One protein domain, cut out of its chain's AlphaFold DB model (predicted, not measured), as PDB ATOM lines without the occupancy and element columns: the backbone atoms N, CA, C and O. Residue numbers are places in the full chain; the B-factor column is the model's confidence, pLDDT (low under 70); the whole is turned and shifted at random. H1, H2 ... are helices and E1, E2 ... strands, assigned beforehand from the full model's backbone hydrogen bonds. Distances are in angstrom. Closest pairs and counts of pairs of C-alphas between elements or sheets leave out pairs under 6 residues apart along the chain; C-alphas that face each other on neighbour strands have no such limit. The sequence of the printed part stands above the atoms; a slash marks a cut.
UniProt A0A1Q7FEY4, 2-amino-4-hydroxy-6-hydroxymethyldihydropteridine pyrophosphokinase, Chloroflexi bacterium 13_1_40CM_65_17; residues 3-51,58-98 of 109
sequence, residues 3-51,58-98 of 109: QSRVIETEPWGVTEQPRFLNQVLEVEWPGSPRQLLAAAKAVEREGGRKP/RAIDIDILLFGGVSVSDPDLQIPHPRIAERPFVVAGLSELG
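This is residues 3 to 51 and 58 to 98 of the 109 residues of the protein "2-amino-4-hydroxy-6-hydroxymethyldihydropteridine pyrophosphokinase" of Chloroflexi bacterium 13_1_40CM_65_17 (UniProt A0A1Q7FEY4). What is the picture? Little regular structure: two small hairpins lie well apart, E1 and E2 near H2, E3 and E4 near one end of H1, with loop residues 58 to 71 passing through the middle. What is in it? The 90 printed residues run E1, E2, H1, E3, E4, H2, a mixed class with only 35 residues in named elements; both sheets are antiparallel. How big? It is compact, radius of gyration of the C-alphas 13.6 A, spans 37 by 32 by 23 A.

How do strands pair? E1, residues 7 to 9, and E2, residues 20 to 22, form an antiparallel hairpin; N 7 and O 22, 2.9 A apart, are within hydrogen-bond range. So does E3, residues 72 to 74, with E4, residues 77 to 79; N 72 and O 79, 2.9 A apart, are within range. And the helices? The closest C-alphas of E2 and H2, residues 88 to 96, are Asn 22 and Phe 89, 7.1 A apart. Those of H1, residues 33 to 46, and E4 are Leu 37 and Leu 77, 7.9 A apart. H1 and H2 are apart, and in both every O i to N i+4 pair is within hydrogen-bond range.

Where does E1 begin? C-alpha 7 is at (28.169, 0.732, 50.307). How long are the helices? H1 spans 19.9 A and H2 12.3 A, ending at C-alpha 96 (29.662, -9.938, 44.823).

Is there a cut? Residues 52 to 57 are not printed; C-alphas 51 and 58 are 9.4 A apart. Is confidence low anywhere? No printed residue is under 70.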
ATOM      1  N   GLN A   3      21.453 -10.163  47.208       97.12
ATOM      2  CA  GLN A   3      21.794  -8.757  47.417       97.12
ATOM      3  C   GLN A   3      23.288  -8.589  47.678       97.12
ATOM      4  O   GLN A   3      23.887  -9.422  48.360       97.12
ATOM      5  N   SER A   4      23.874  -7.517  47.150       97.25
ATOM      6  CA  SER A   4      25.219  -7.089  47.533       97.25
ATOM      7  C   SER A   4      25.200  -6.436  48.916       97.25
ATOM      8  O   SER A   4      24.141  -6.128  49.473       97.25
ATOM      9  N   ARG A   5      26.377  -6.136  49.457       96.69
ATOM     10  CA  ARG A   5      26.514  -5.199  50.574       96.69
ATOM     11  C   ARG A   5      25.991  -3.822  50.180       96.69
ATOM     12  O   ARG A   5      26.047  -3.430  49.012       96.69
ATOM     13  N   VAL A   6      25.523  -3.093  51.188       96.81
ATOM     14  CA  VAL A   6      25.283  -1.654  51.083       96.81
ATOM     15  C   VAL A   6      26.629  -0.953  51.213       96.81
ATOM     16  O   VAL A   6      27.375  -1.226  52.154       96.81
ATOM     17  N   ILE A   7      26.942  -0.062  50.276       94.56
ATOM     18  CA  ILE A   7      28.169   0.732  50.307       94.56
ATOM     19  C   ILE A   7      27.866   2.217  50.185       94.56
ATOM     20  O   ILE A   7      26.972   2.631  49.448       94.56
ATOM     21  N   GLU A   8      28.629   3.021  50.915       93.94
ATOM     22  CA  GLU A   8      28.465   4.466  50.935       93.94
ATOM     23  C   GLU A   8      29.432   5.136  49.950       93.94
ATOM     24  O   GLU A   8      30.653   5.004  50.072       93.94
ATOM     25  N   THR A   9      28.909   5.888  48.983       90.12
ATOM     26  CA  THR A   9      29.707   6.548  47.942       90.12
ATOM     27  C   THR A   9      29.499   8.052  47.935       90.12
ATOM     28  O   THR A   9      28.434   8.552  48.301       90.12
ATOM     29  N   GLU A  10      30.498   8.773  47.431       87.69
ATOM     30  CA  GLU A  10      30.334  10.190  47.117       87.69
ATOM     31  C   GLU A  10      29.233  10.400  46.058       87.69
ATOM     32  O   GLU A  10      29.050   9.548  45.175       87.69
ATOM     33  N   PRO A  11      28.503  11.526  46.114       83.81
ATOM     34  CA  PRO A  11      27.598  11.947  45.055       83.81
ATOM     35  C   PRO A  11      28.299  12.128  43.713       83.81
ATOM     36  O   PRO A  11      29.421  12.623  43.633       83.81
ATOM     37  N   TRP A  12      27.601  11.790  42.630       75.31
ATOM     38  CA  TRP A  12      28.095  12.044  41.279       75.31
ATOM     39  C   TRP A  12      27.548  13.371  40.735       75.31
ATOM     40  O   TRP A  12      26.343  13.627  40.779       75.31
ATOM     41  N   GLY A  13      28.423  14.218  40.187       76.25
ATOM     42  CA  GLY A  13      28.056  15.518  39.613       76.25
ATOM     43  C   GLY A  13      27.928  16.631  40.655       76.25
ATOM     44  O   GLY A  13      28.842  17.438  40.791       76.25
ATOM     45  N   VAL A  14      26.800  16.701  41.371       73.88
ATOM     46  CA  VAL A  14      26.588  17.705  42.433       73.88
ATOM     47  C   VAL A  14      27.130  17.141  43.743       73.88
ATOM     48  O   VAL A  14      26.535  16.223  44.291       73.88
ATOM     49  N   THR A  15      28.254  17.648  44.238       76.56
ATOM     50  CA  THR A  15      28.928  17.105  45.433       76.56
ATOM     51  C   THR A  15      28.474  17.747  46.743       76.56
ATOM     52  O   THR A  15      28.669  17.162  47.801       76.56
ATOM     53  N   GLU A  16      27.815  18.908  46.693       80.94
ATOM     54  CA  GLU A  16      27.216  19.576  47.861       80.94
ATOM     55  C   GLU A  16      25.884  18.915  48.272       80.94
ATOM     56  O   GLU A  16      24.818  19.530  48.267       80.94
ATOM     57  N   GLN A  17      25.927  17.619  48.579       79.56
ATOM     58  CA  GLN A  17      24.800  16.840  49.091       79.56
ATOM     59  C   GLN A  17      25.298  15.658  49.940       79.56
ATOM     60  O   GLN A  17      26.475  15.304  49.851       79.56
ATOM     61  N   PRO A  18      24.438  15.030  50.764       84.69
ATOM     62  CA  PRO A  18      24.822  13.840  51.517       84.69
ATOM     63  C   PRO A  18      25.305  12.705  50.608       84.69
ATOM     64  O   PRO A  18      24.876  12.592  49.457       84.69
ATOM     65  N   ARG A  19      26.160  11.833  51.152       88.62
ATOM     66  CA  ARG A  19      26.615  10.610  50.480       88.62
ATOM     67  C   ARG A  19      25.436   9.694  50.144       88.62
ATOM     68  O   ARG A  19      24.407   9.707  50.822       88.62
ATOM     69  N   PHE A  20      25.604   8.872  49.113       89.69
ATOM     70  CA  PHE A  20      24.612   7.867  48.736       89.69
ATOM     71  C   PHE A  20      24.935   6.516  49.358       89.69
ATOM     72  O   PHE A  20      26.078   6.062  49.318       89.69
ATOM     73  N   LEU A  21      23.900   5.834  49.839       93.56
ATOM     74  CA  LEU A  21      23.942   4.400  50.093       93.56
ATOM     75  C   LEU A  21      23.518   3.673  48.816       93.56
ATOM     76  O   LEU A  21      22.432   3.916  48.296       93.56
ATOM     77  N   ASN A  22      24.373   2.786  48.312       95.44
ATOM     78  CA  ASN A  22      24.138   2.037  47.082       95.44
ATOM     79  C   ASN A  22      24.175   0.535  47.343       95.44
ATOM     80  O   ASN A  22      24.982   0.049  48.137       95.44
ATOM     81  N   GLN A  23      23.330  -0.202  46.627       96.62
ATOM     82  CA  GLN A  23      23.241  -1.655  46.690       96.62
ATOM     83  C   GLN A  23      22.782  -2.203  45.335       96.62
ATOM     84  O   GLN A  23      22.030  -1.544  44.617       96.62
ATOM     85  N   VAL A  24      23.219  -3.413  44.989       97.38
ATOM     86  CA  VAL A  24      22.731  -4.164  43.828       97.38
ATOM     87  C   VAL A  24      21.873  -5.327  44.319       97.38
ATOM     88  O   VAL A  24      22.266  -6.058  45.230       97.38
ATOM     89  N   LEU A  25      20.707  -5.503  43.701       96.94
ATOM     90  CA  LEU A  25      19.767  -6.581  43.995       96.94
ATOM     91  C   LEU A  25      19.563  -7.454  42.755       96.94
ATOM     92  O   LEU A  25      19.434  -6.946  41.642       96.94
ATOM     93  N   GLU A  26      19.485  -8.764  42.963       96.50
ATOM     94  CA  GLU A  26      19.049  -9.740  41.967       96.50
ATOM     95  C   GLU A  26      17.684 -10.294  42.381       96.50
ATOM     96  O   GLU A  26      17.542 -10.952  43.422       96.50
ATOM     97  N   VAL A  27      16.677 -10.014  41.557       95.56
ATOM     98  CA  VAL A  27      15.274 -10.347  41.809       95.56
ATOM     99  C   VAL A  27      14.726 -11.231  40.696       95.56
ATOM    100  O   VAL A  27      15.077 -11.069  39.530       95.56
ATOM    101  N   GLU A  28      13.831 -12.146  41.060       95.88
ATOM    102  CA  GLU A  28      13.009 -12.856  40.084       95.88
ATOM    103  C   GLU A  28      11.851 -11.950  39.668       95.88
ATOM    104  O   GLU A  28      11.177 -11.357  40.513       95.88
ATOM    105  N   TRP A  29      11.627 -11.828  38.362       96.38
ATOM    106  CA  TRP A  29      10.580 -10.977  37.816       96.38
ATOM    107  C   TRP A  29       9.857 -11.690  36.669       96.38
ATOM    108  O   TRP A  29      10.493 -11.992  35.658       96.38
ATOM    109  N   PRO A  30       8.542 -11.949  36.784       96.19
ATOM    110  CA  PRO A  30       7.792 -12.679  35.761       96.19
ATOM    111  C   PRO A  30       7.340 -11.801  34.580       96.19
ATOM    112  O   PRO A  30       6.813 -12.320  33.599       96.19
ATOM    113  N   GLY A  31       7.476 -10.474  34.677       96.56
ATOM    114  CA  GLY A  31       7.019  -9.530  33.655       96.56
ATOM    115  C   GLY A  31       8.104  -9.115  32.659       96.56
ATOM    116  O   GLY A  31       9.242  -9.561  32.703       96.56
ATOM    117  N   SER A  32       7.762  -8.184  31.775       97.31
ATOM    118  CA  SER A  32       8.696  -7.556  30.833       97.31
ATOM    119  C   SER A  32       9.599  -6.501  31.502       97.31
ATOM    120  O   SER A  32       9.238  -5.963  32.559       97.31
ATOM    121  N   PRO A  33      10.715  -6.098  30.855       97.44
ATOM    122  CA  PRO A  33      11.537  -4.970  31.301       97.44
ATOM    123  C   PRO A  33      10.752  -3.664  31.471       97.44
ATOM    124  O   PRO A  33      10.999  -2.890  32.393       97.44
ATOM    125  N   ARG A  34       9.759  -3.426  30.603       97.06
ATOM    126  CA  ARG A  34       8.902  -2.236  30.668       97.06
ATOM    127  C   ARG A  34       8.019  -2.246  31.917       97.06
ATOM    128  O   ARG A  34       7.872  -1.215  32.570       97.06
ATOM    129  N   GLN A  35       7.462  -3.405  32.266       97.81
ATOM    130  CA  GLN A  35       6.695  -3.569  33.503       97.81
ATOM    131  C   GLN A  35       7.594  -3.413  34.735       97.81
ATOM    132  O   GLN A  35       7.176  -2.773  35.697       97.81
ATOM    133  N   LEU A  36       8.836  -3.909  34.683       97.62
ATOM    134  CA  LEU A  36       9.810  -3.698  35.756       97.62
ATOM    135  C   LEU A  36      10.140  -2.210  35.933       97.62
ATOM    136  O   LEU A  36      10.158  -1.721  37.058       97.62
ATOM    137  N   LEU A  37      10.329  -1.463  34.841       97.38
ATOM    138  CA  LEU A  37      10.573  -0.018  34.898       97.38
ATOM    139  C   LEU A  37       9.395   0.730  35.532       97.38
ATOM    140  O   LEU A  37       9.594   1.645  36.332       97.38
ATOM    141  N   ALA A  38       8.164   0.354  35.180       96.88
ATOM    142  CA  ALA A  38       6.967   0.939  35.773       96.88
ATOM    143  C   ALA A  38       6.879   0.646  37.282       96.88
ATOM    144  O   ALA A  38       6.581   1.560  38.054       96.88
ATOM    145  N   ALA A  39       7.189  -0.587  37.694       97.00
ATOM    146  CA  ALA A  39       7.231  -0.997  39.096       97.00
ATOM    147  C   ALA A  39       8.326  -0.255  39.880       97.00
ATOM    148  O   ALA A  39       8.042   0.315  40.928       97.00
ATOM    149  N   ALA A  40       9.544  -0.159  39.338       95.56
ATOM    150  CA  ALA A  40      10.646   0.595  39.936       95.56
ATOM    151  C   ALA A  40      10.266   2.068  40.164       95.56
ATOM    152  O   ALA A  40      10.378   2.578  41.276       95.56
ATOM    153  N   LYS A  41       9.700   2.730  39.145       93.88
ATOM    154  CA  LYS A  41       9.199   4.109  39.268       93.88
ATOM    155  C   LYS A  41       8.077   4.239  40.304       93.88
ATOM    156  O   LYS A  41       7.902   5.322  40.858       93.88
ATOM    157  N   ALA A  42       7.262   3.203  40.522       94.81
ATOM    158  CA  ALA A  42       6.224   3.212  41.553       94.81
ATOM    159  C   ALA A  42       6.832   3.157  42.957       94.81
ATOM    160  O   ALA A  42       6.535   4.037  43.762       94.81
ATOM    161  N   VAL A  43       7.765   2.230  43.189       94.31
ATOM    162  CA  VAL A  43       8.523   2.128  44.445       94.31
ATOM    163  C   VAL A  43       9.259   3.432  44.748       94.31
ATOM    164  O   VAL A  43       9.243   3.908  45.878       94.31
ATOM    165  N   GLU A  44       9.849   4.071  43.738       94.06
ATOM    166  CA  GLU A  44      10.492   5.370  43.920       94.06
ATOM    167  C   GLU A  44       9.525   6.449  44.431       94.06
ATOM    168  O   GLU A  44       9.865   7.215  45.337       94.06
ATOM    169  N   ARG A  45       8.318   6.524  43.855       91.31
ATOM    170  CA  ARG A  45       7.287   7.483  44.284       91.31
ATOM    171  C   ARG A  45       6.810   7.190  45.702       91.31
ATOM    172  O   ARG A  45       6.675   8.126  46.486       91.31
ATOM    173  N   GLU A  46       6.587   5.920  46.032       91.69
ATOM    174  CA  GLU A  46       6.197   5.474  47.376       91.69
ATOM    175  C   GLU A  46       7.284   5.785  48.413       91.69
ATOM    176  O   GLU A  46       6.976   6.264  49.503       91.69
ATOM    177  N   GLY A  47       8.558   5.636  48.041       86.38
ATOM    178  CA  GLY A  47       9.722   6.025  48.843       86.38
ATOM    179  C   GLY A  47       9.935   7.538  48.976       86.38
ATOM    180  O   GLY A  47      10.946   7.972  49.522       86.38
ATOM    181  N   GLY A  48       9.010   8.362  48.477       85.56
ATOM    182  CA  GLY A  48       9.031   9.812  48.654       85.56
ATOM    183  C   GLY A  48       9.785  10.583  47.572       85.56
ATOM    184  O   GLY A  48      10.075  11.769  47.766       85.56
ATOM    185  N   ARG A  49      10.098   9.971  46.420       83.19
ATOM    186  CA  ARG A  49      10.679  10.698  45.282       83.19
ATOM    187  C   ARG A  49       9.707  11.766  44.787       83.19
ATOM    188  O   ARG A  49       8.648  11.472  44.235       83.19
ATOM    189  N   LYS A  50      10.115  13.023  44.935       80.19
ATOM    190  CA  LYS A  50       9.435  14.195  44.372       80.19
ATOM    191  C   LYS A  50      10.166  14.662  43.109       80.19
ATOM    192  O   LYS A  50      11.376  14.447  43.001       80.19
ATOM    193  N   PRO A  51       9.475  15.312  42.156       77.06
ATOM    194  CA  PRO A  51      10.142  16.007  41.062       77.06
ATOM    195  C   PRO A  51      11.185  16.983  41.620       77.06
ATOM    196  O   PRO A  51      10.867  17.835  42.445       77.06
ATOM    197  N   ARG A  58      17.956  12.518  46.241       79.25
ATOM    198  CA  ARG A  58      16.809  11.627  46.033       79.25
ATOM    199  C   ARG A  58      16.709  10.687  47.220       79.25
ATOM    200  O   ARG A  58      17.726  10.162  47.656       79.25
ATOM    201  N   ALA A  59      15.492  10.467  47.711       84.69
ATOM    202  CA  ALA A  59      15.249   9.484  48.767       84.69
ATOM    203  C   ALA A  59      15.593   8.060  48.296       84.69
ATOM    204  O   ALA A  59      16.170   7.281  49.045       84.69
ATOM    205  N   ILE A  60      15.275   7.749  47.034       89.12
ATOM    206  CA  ILE A  60      15.599   6.482  46.382       89.12
ATOM    207  C   ILE A  60      15.688   6.676  44.856       89.12
ATOM    208  O   ILE A  60      14.964   7.498  44.272       89.12
ATOM    209  N   ASP A  61      16.596   5.936  44.219       90.94
ATOM    210  CA  ASP A  61      16.778   5.848  42.765       90.94
ATOM    211  C   ASP A  61      16.989   4.375  42.397       90.94
ATOM    212  O   ASP A  61      17.833   3.709  42.998       90.94
ATOM    213  N   ILE A  62      16.197   3.851  41.461       94.81
ATOM    214  CA  ILE A  62      16.240   2.445  41.046       94.81
ATOM    215  C   ILE A  62      16.538   2.377  39.548       94.81
ATOM    216  O   ILE A  62      15.691   2.697  38.716       94.81
ATOM    217  N   ASP A  63      17.728   1.882  39.213       95.44
ATOM    218  CA  ASP A  63      18.152   1.635  37.836       95.44
ATOM    219  C   ASP A  63      18.086   0.137  37.499       95.44
ATOM    220  O   ASP A  63      18.579  -0.711  38.247       95.44
ATOM    221  N   ILE A  64      17.532  -0.200  36.331       97.00
ATOM    222  CA  ILE A  64      17.576  -1.569  35.798       97.00
ATOM    223  C   ILE A  64      18.923  -1.770  35.109       97.00
ATOM    224  O   ILE A  64      19.171  -1.200  34.050       97.00
ATOM    225  N   LEU A  65      19.789  -2.589  35.707       96.38
ATOM    226  CA  LEU A  65      21.141  -2.835  35.196       96.38
ATOM    227  C   LEU A  65      21.161  -3.883  34.081       96.38
ATOM    228  O   LEU A  65      21.742  -3.664  33.021       96.38
ATOM    229  N   LEU A  66      20.538  -5.030  34.339       95.81
ATOM    230  CA  LEU A  66      20.516  -6.217  33.488       95.81
ATOM    231  C   LEU A  66      19.126  -6.850  33.572       95.81
ATOM    232  O   LEU A  66      18.445  -6.707  34.587       95.81
ATOM    233  N   PHE A  67      18.720  -7.575  32.530       96.25
ATOM    234  CA  PHE A  67      17.453  -8.303  32.531       96.25
ATOM    235  C   PHE A  67      17.561  -9.579  31.696       96.25
ATOM    236  O   PHE A  67      17.488  -9.499  30.481       96.25
ATOM    237  N   GLY A  68      17.752 -10.747  32.317       89.56
ATOM    238  CA  GLY A  68      17.566 -12.064  31.676       89.56
ATOM    239  C   GLY A  68      18.154 -12.268  30.264       89.56
ATOM    240  O   GLY A  68      17.527 -12.942  29.456       89.56
ATOM    241  N   GLY A  69      19.302 -11.661  29.927       88.62
ATOM    242  CA  GLY A  69      19.900 -11.715  28.577       88.62
ATOM    243  C   GLY A  69      19.208 -10.858  27.503       88.62
ATOM    244  O   GLY A  69      19.596 -10.896  26.338       88.62
ATOM    245  N   VAL A  70      18.197 -10.079  27.881       93.31
ATOM    246  CA  VAL A  70      17.462  -9.153  27.020       93.31
ATOM    247  C   VAL A  70      18.247  -7.855  26.848       93.31
ATOM    248  O   VAL A  70      18.741  -7.282  27.822       93.31
ATOM    249  N   SER A  71      18.273  -7.360  25.612       95.62
ATOM    250  CA  SER A  71      18.732  -6.012  25.285       95.62
ATOM    251  C   SER A  71      17.546  -5.118  24.930       95.62
ATOM    252  O   SER A  71      16.652  -5.530  24.191       95.62
ATOM    253  N   VAL A  72      17.542  -3.887  25.438       96.56
ATOM    254  CA  VAL A  72      16.526  -2.865  25.144       96.56
ATOM    255  C   VAL A  72      17.246  -1.575  24.776       96.56
ATOM    256  O   VAL A  72      18.191  -1.195  25.466       96.56
ATOM    257  N   SER A  73      16.804  -0.904  23.711       96.44
ATOM    258  CA  SER A  73      17.358   0.385  23.287       96.44
ATOM    259  C   SER A  73      16.255   1.406  23.004       96.44
ATOM    260  O   SER A  73      16.138   1.956  21.913       96.44
ATOM    261  N   ASP A  74      15.437   1.666  24.021       94.94
ATOM    262  CA  ASP A  74      14.374   2.665  23.969       94.94
ATOM    263  C   ASP A  74      14.864   4.012  24.537       94.94
ATOM    264  O   ASP A  74      15.760   4.034  25.389       94.94
ATOM    265  N   PRO A  75      14.273   5.158  24.146       91.88
ATOM    266  CA  PRO A  75      14.705   6.475  24.628       91.88
ATOM    267  C   PRO A  75      14.733   6.628  26.159       91.88
ATOM    268  O   PRO A  75      15.526   7.406  26.687       91.88
ATOM    269  N   ASP A  76      13.877   5.896  26.874       90.94
ATOM    270  CA  ASP A  76      13.724   5.945  28.330       90.94
ATOM    271  C   ASP A  76      14.120   4.643  29.051       90.94
ATOM    272  O   ASP A  76      13.990   4.569  30.276       90.94
ATOM    273  N   LEU A  77      14.595   3.626  28.320       96.62
ATOM    274  CA  LEU A  77      15.034   2.346  28.875       96.62
ATOM    275  C   LEU A  77      16.147   1.734  28.018       96.62
ATOM    276  O   LEU A  77      15.922   1.333  26.879       96.62
ATOM    277  N   GLN A  78      17.339   1.620  28.596       97.12
ATOM    278  CA  GLN A  78      18.500   1.001  27.959       97.12
ATOM    279  C   GLN A  78      18.970  -0.167  28.829       97.12
ATOM    280  O   GLN A  78      19.265   0.029  30.009       97.12
ATOM    281  N   ILE A  79      19.013  -1.372  28.259       96.38
ATOM    282  CA  ILE A  79      19.469  -2.600  28.925       96.38
ATOM    283  C   ILE A  79      20.444  -3.316  27.977       96.38
ATOM    284  O   ILE A  79      20.069  -3.539  26.826       96.38
ATOM    285  N   PRO A  80      21.654  -3.711  28.421       95.75
ATOM    286  CA  PRO A  80      22.280  -3.391  29.707       95.75
ATOM    287  C   PRO A  80      22.378  -1.885  29.968       95.75
ATOM    288  O   PRO A  80      22.493  -1.095  29.031       95.75
ATOM    289  N   HIS A  81      22.344  -1.475  31.238       95.19
ATOM    290  CA  HIS A  81      22.456  -0.057  31.566       95.19
ATOM    291  C   HIS A  81      23.806   0.493  31.059       95.19
ATOM    292  O   HIS A  81      24.863  -0.026  31.433       95.19
ATOM    293  N   PRO A  82      23.820   1.574  30.257       92.75
ATOM    294  CA  PRO A  82      25.006   1.977  29.497       92.75
ATOM    295  C   PRO A  82      26.168   2.442  30.381       92.75
ATOM    296  O   PRO A  82      27.319   2.409  29.962       92.75
ATOM    297  N   ARG A  83      25.879   2.853  31.623       91.44
ATOM    298  CA  ARG A  83      26.874   3.383  32.571       91.44
ATOM    299  C   ARG A  83      27.286   2.403  33.668       91.44
ATOM    300  O   ARG A  83      27.742   2.840  34.718       91.44
ATOM    301  N   ILE A  84      27.099   1.092  33.477       92.06
ATOM    302  CA  ILE A  84      27.550   0.088  34.462       92.06
ATOM    303  C   ILE A  84      29.047   0.257  34.755       92.06
ATOM    304  O   ILE A  84      29.429   0.376  35.915       92.06
ATOM    305  N   ALA A  85      29.880   0.349  33.713       89.12
ATOM    306  CA  ALA A  85      31.331   0.492  33.863       89.12
ATOM    307  C   ALA A  85      31.765   1.817  34.512       89.12
ATOM    308  O   ALA A  85      32.826   1.884  35.122       89.12
ATOM    309  N   GLU A  86      30.948   2.864  34.401       88.25
ATOM    310  CA  GLU A  86      31.242   4.185  34.972       88.25
ATOM    311  C   GLU A  86      30.943   4.252  36.478       88.25
ATOM    312  O   GLU A  86      31.264   5.247  37.129       88.25
ATOM    313  N   ARG A  87      30.311   3.215  37.047       89.38
ATOM    314  CA  ARG A  87      29.860   3.178  38.442       89.38
ATOM    315  C   ARG A  87      30.547   2.031  39.193       89.38
ATOM    316  O   ARG A  87      30.026   0.916  39.208       89.38
ATOM    317  N   PRO A  88      31.681   2.287  39.874       90.69
ATOM    318  CA  PRO A  88      32.444   1.244  40.565       90.69
ATOM    319  C   PRO A  88      31.620   0.420  41.561       90.69
ATOM    320  O   PRO A  88      31.792  -0.793  41.640       90.69
ATOM    321  N   PHE A  89      30.676   1.051  42.274       91.81
ATOM    322  CA  PHE A  89      29.793   0.355  43.214       91.81
ATOM    323  C   PHE A  89      28.874  -0.668  42.536       91.81
ATOM    324  O   PHE A  89      28.578  -1.710  43.115       91.81
ATOM    325  N   VAL A  90      28.453  -0.396  41.296       94.56
ATOM    326  CA  VAL A  90      27.637  -1.320  40.503       94.56
ATOM    327  C   VAL A  90      28.471  -2.532  40.113       94.56
ATOM    328  O   VAL A  90      28.038  -3.662  40.315       94.56
ATOM    329  N   VAL A  91      29.682  -2.308  39.592       93.12
ATOM    330  CA  VAL A  91      30.596  -3.388  39.190       93.12
ATOM    331  C   VAL A  91      30.955  -4.272  40.386       93.12
ATOM    332  O   VAL A  91      30.874  -5.496  40.290       93.12
ATOM    333  N   ALA A  92      31.285  -3.664  41.528       93.31
ATOM    334  CA  ALA A  92      31.568  -4.387  42.764       93.31
ATOM    335  C   ALA A  92      30.357  -5.212  43.238       93.31
ATOM    336  O   ALA A  92      30.511  -6.393  43.544       93.31
ATOM    337  N   GLY A  93      29.153  -4.627  43.234       95.81
ATOM    338  CA  GLY A  93      27.929  -5.320  43.638       95.81
ATOM    339  C   GLY A  93      27.562  -6.487  42.715       95.81
ATOM    340  O   GLY A  93      27.245  -7.571  43.195       95.81
ATOM    341  N   LEU A  94      27.679  -6.310  41.396       94.75
ATOM    342  CA  LEU A  94      27.490  -7.394  40.424       94.75
ATOM    343  C   LEU A  94      28.505  -8.525  40.641       94.75
ATOM    344  O   LEU A  94      28.126  -9.695  40.626       94.75
ATOM    345  N   SER A  95      29.771  -8.188  40.909       93.81
ATOM    346  CA  SER A  95      30.810  -9.176  41.209       93.81
ATOM    347  C   SER A  95      30.549  -9.935  42.511       93.81
ATOM    348  O   SER A  95      30.783 -11.140  42.551       93.81
ATOM    349  N   GLU A  96      30.059  -9.276  43.567       95.69
ATOM    350  CA  GLU A  96      29.662  -9.938  44.823       95.69
ATOM    351  C   GLU A  96      28.503 -10.914  44.589       95.69
ATOM    352  O   GLU A  96      28.471 -12.017  45.137       95.69
ATOM    353  N   LEU A  97      27.593 -10.548  43.687       94.19
ATOM    354  CA  LEU A  97      26.539 -11.431  43.214       94.19
ATOM    355  C   LEU A  97      27.041 -12.458  42.182       94.19
ATOM    356  O   LEU A  97      26.252 -13.243  41.671       94.19
ATOM    357  N   GLY A  98      28.332 -12.544  41.869       92.31
ATOM    358  CA  GLY A  98      28.848 -13.510  40.891       92.31
ATOM    359  C   GLY A  98      28.309 -13.306  39.468       92.31
ATOM    360  O   GLY A  98      28.417 -14.203  38.633       92.31
TER     361      GLY A  98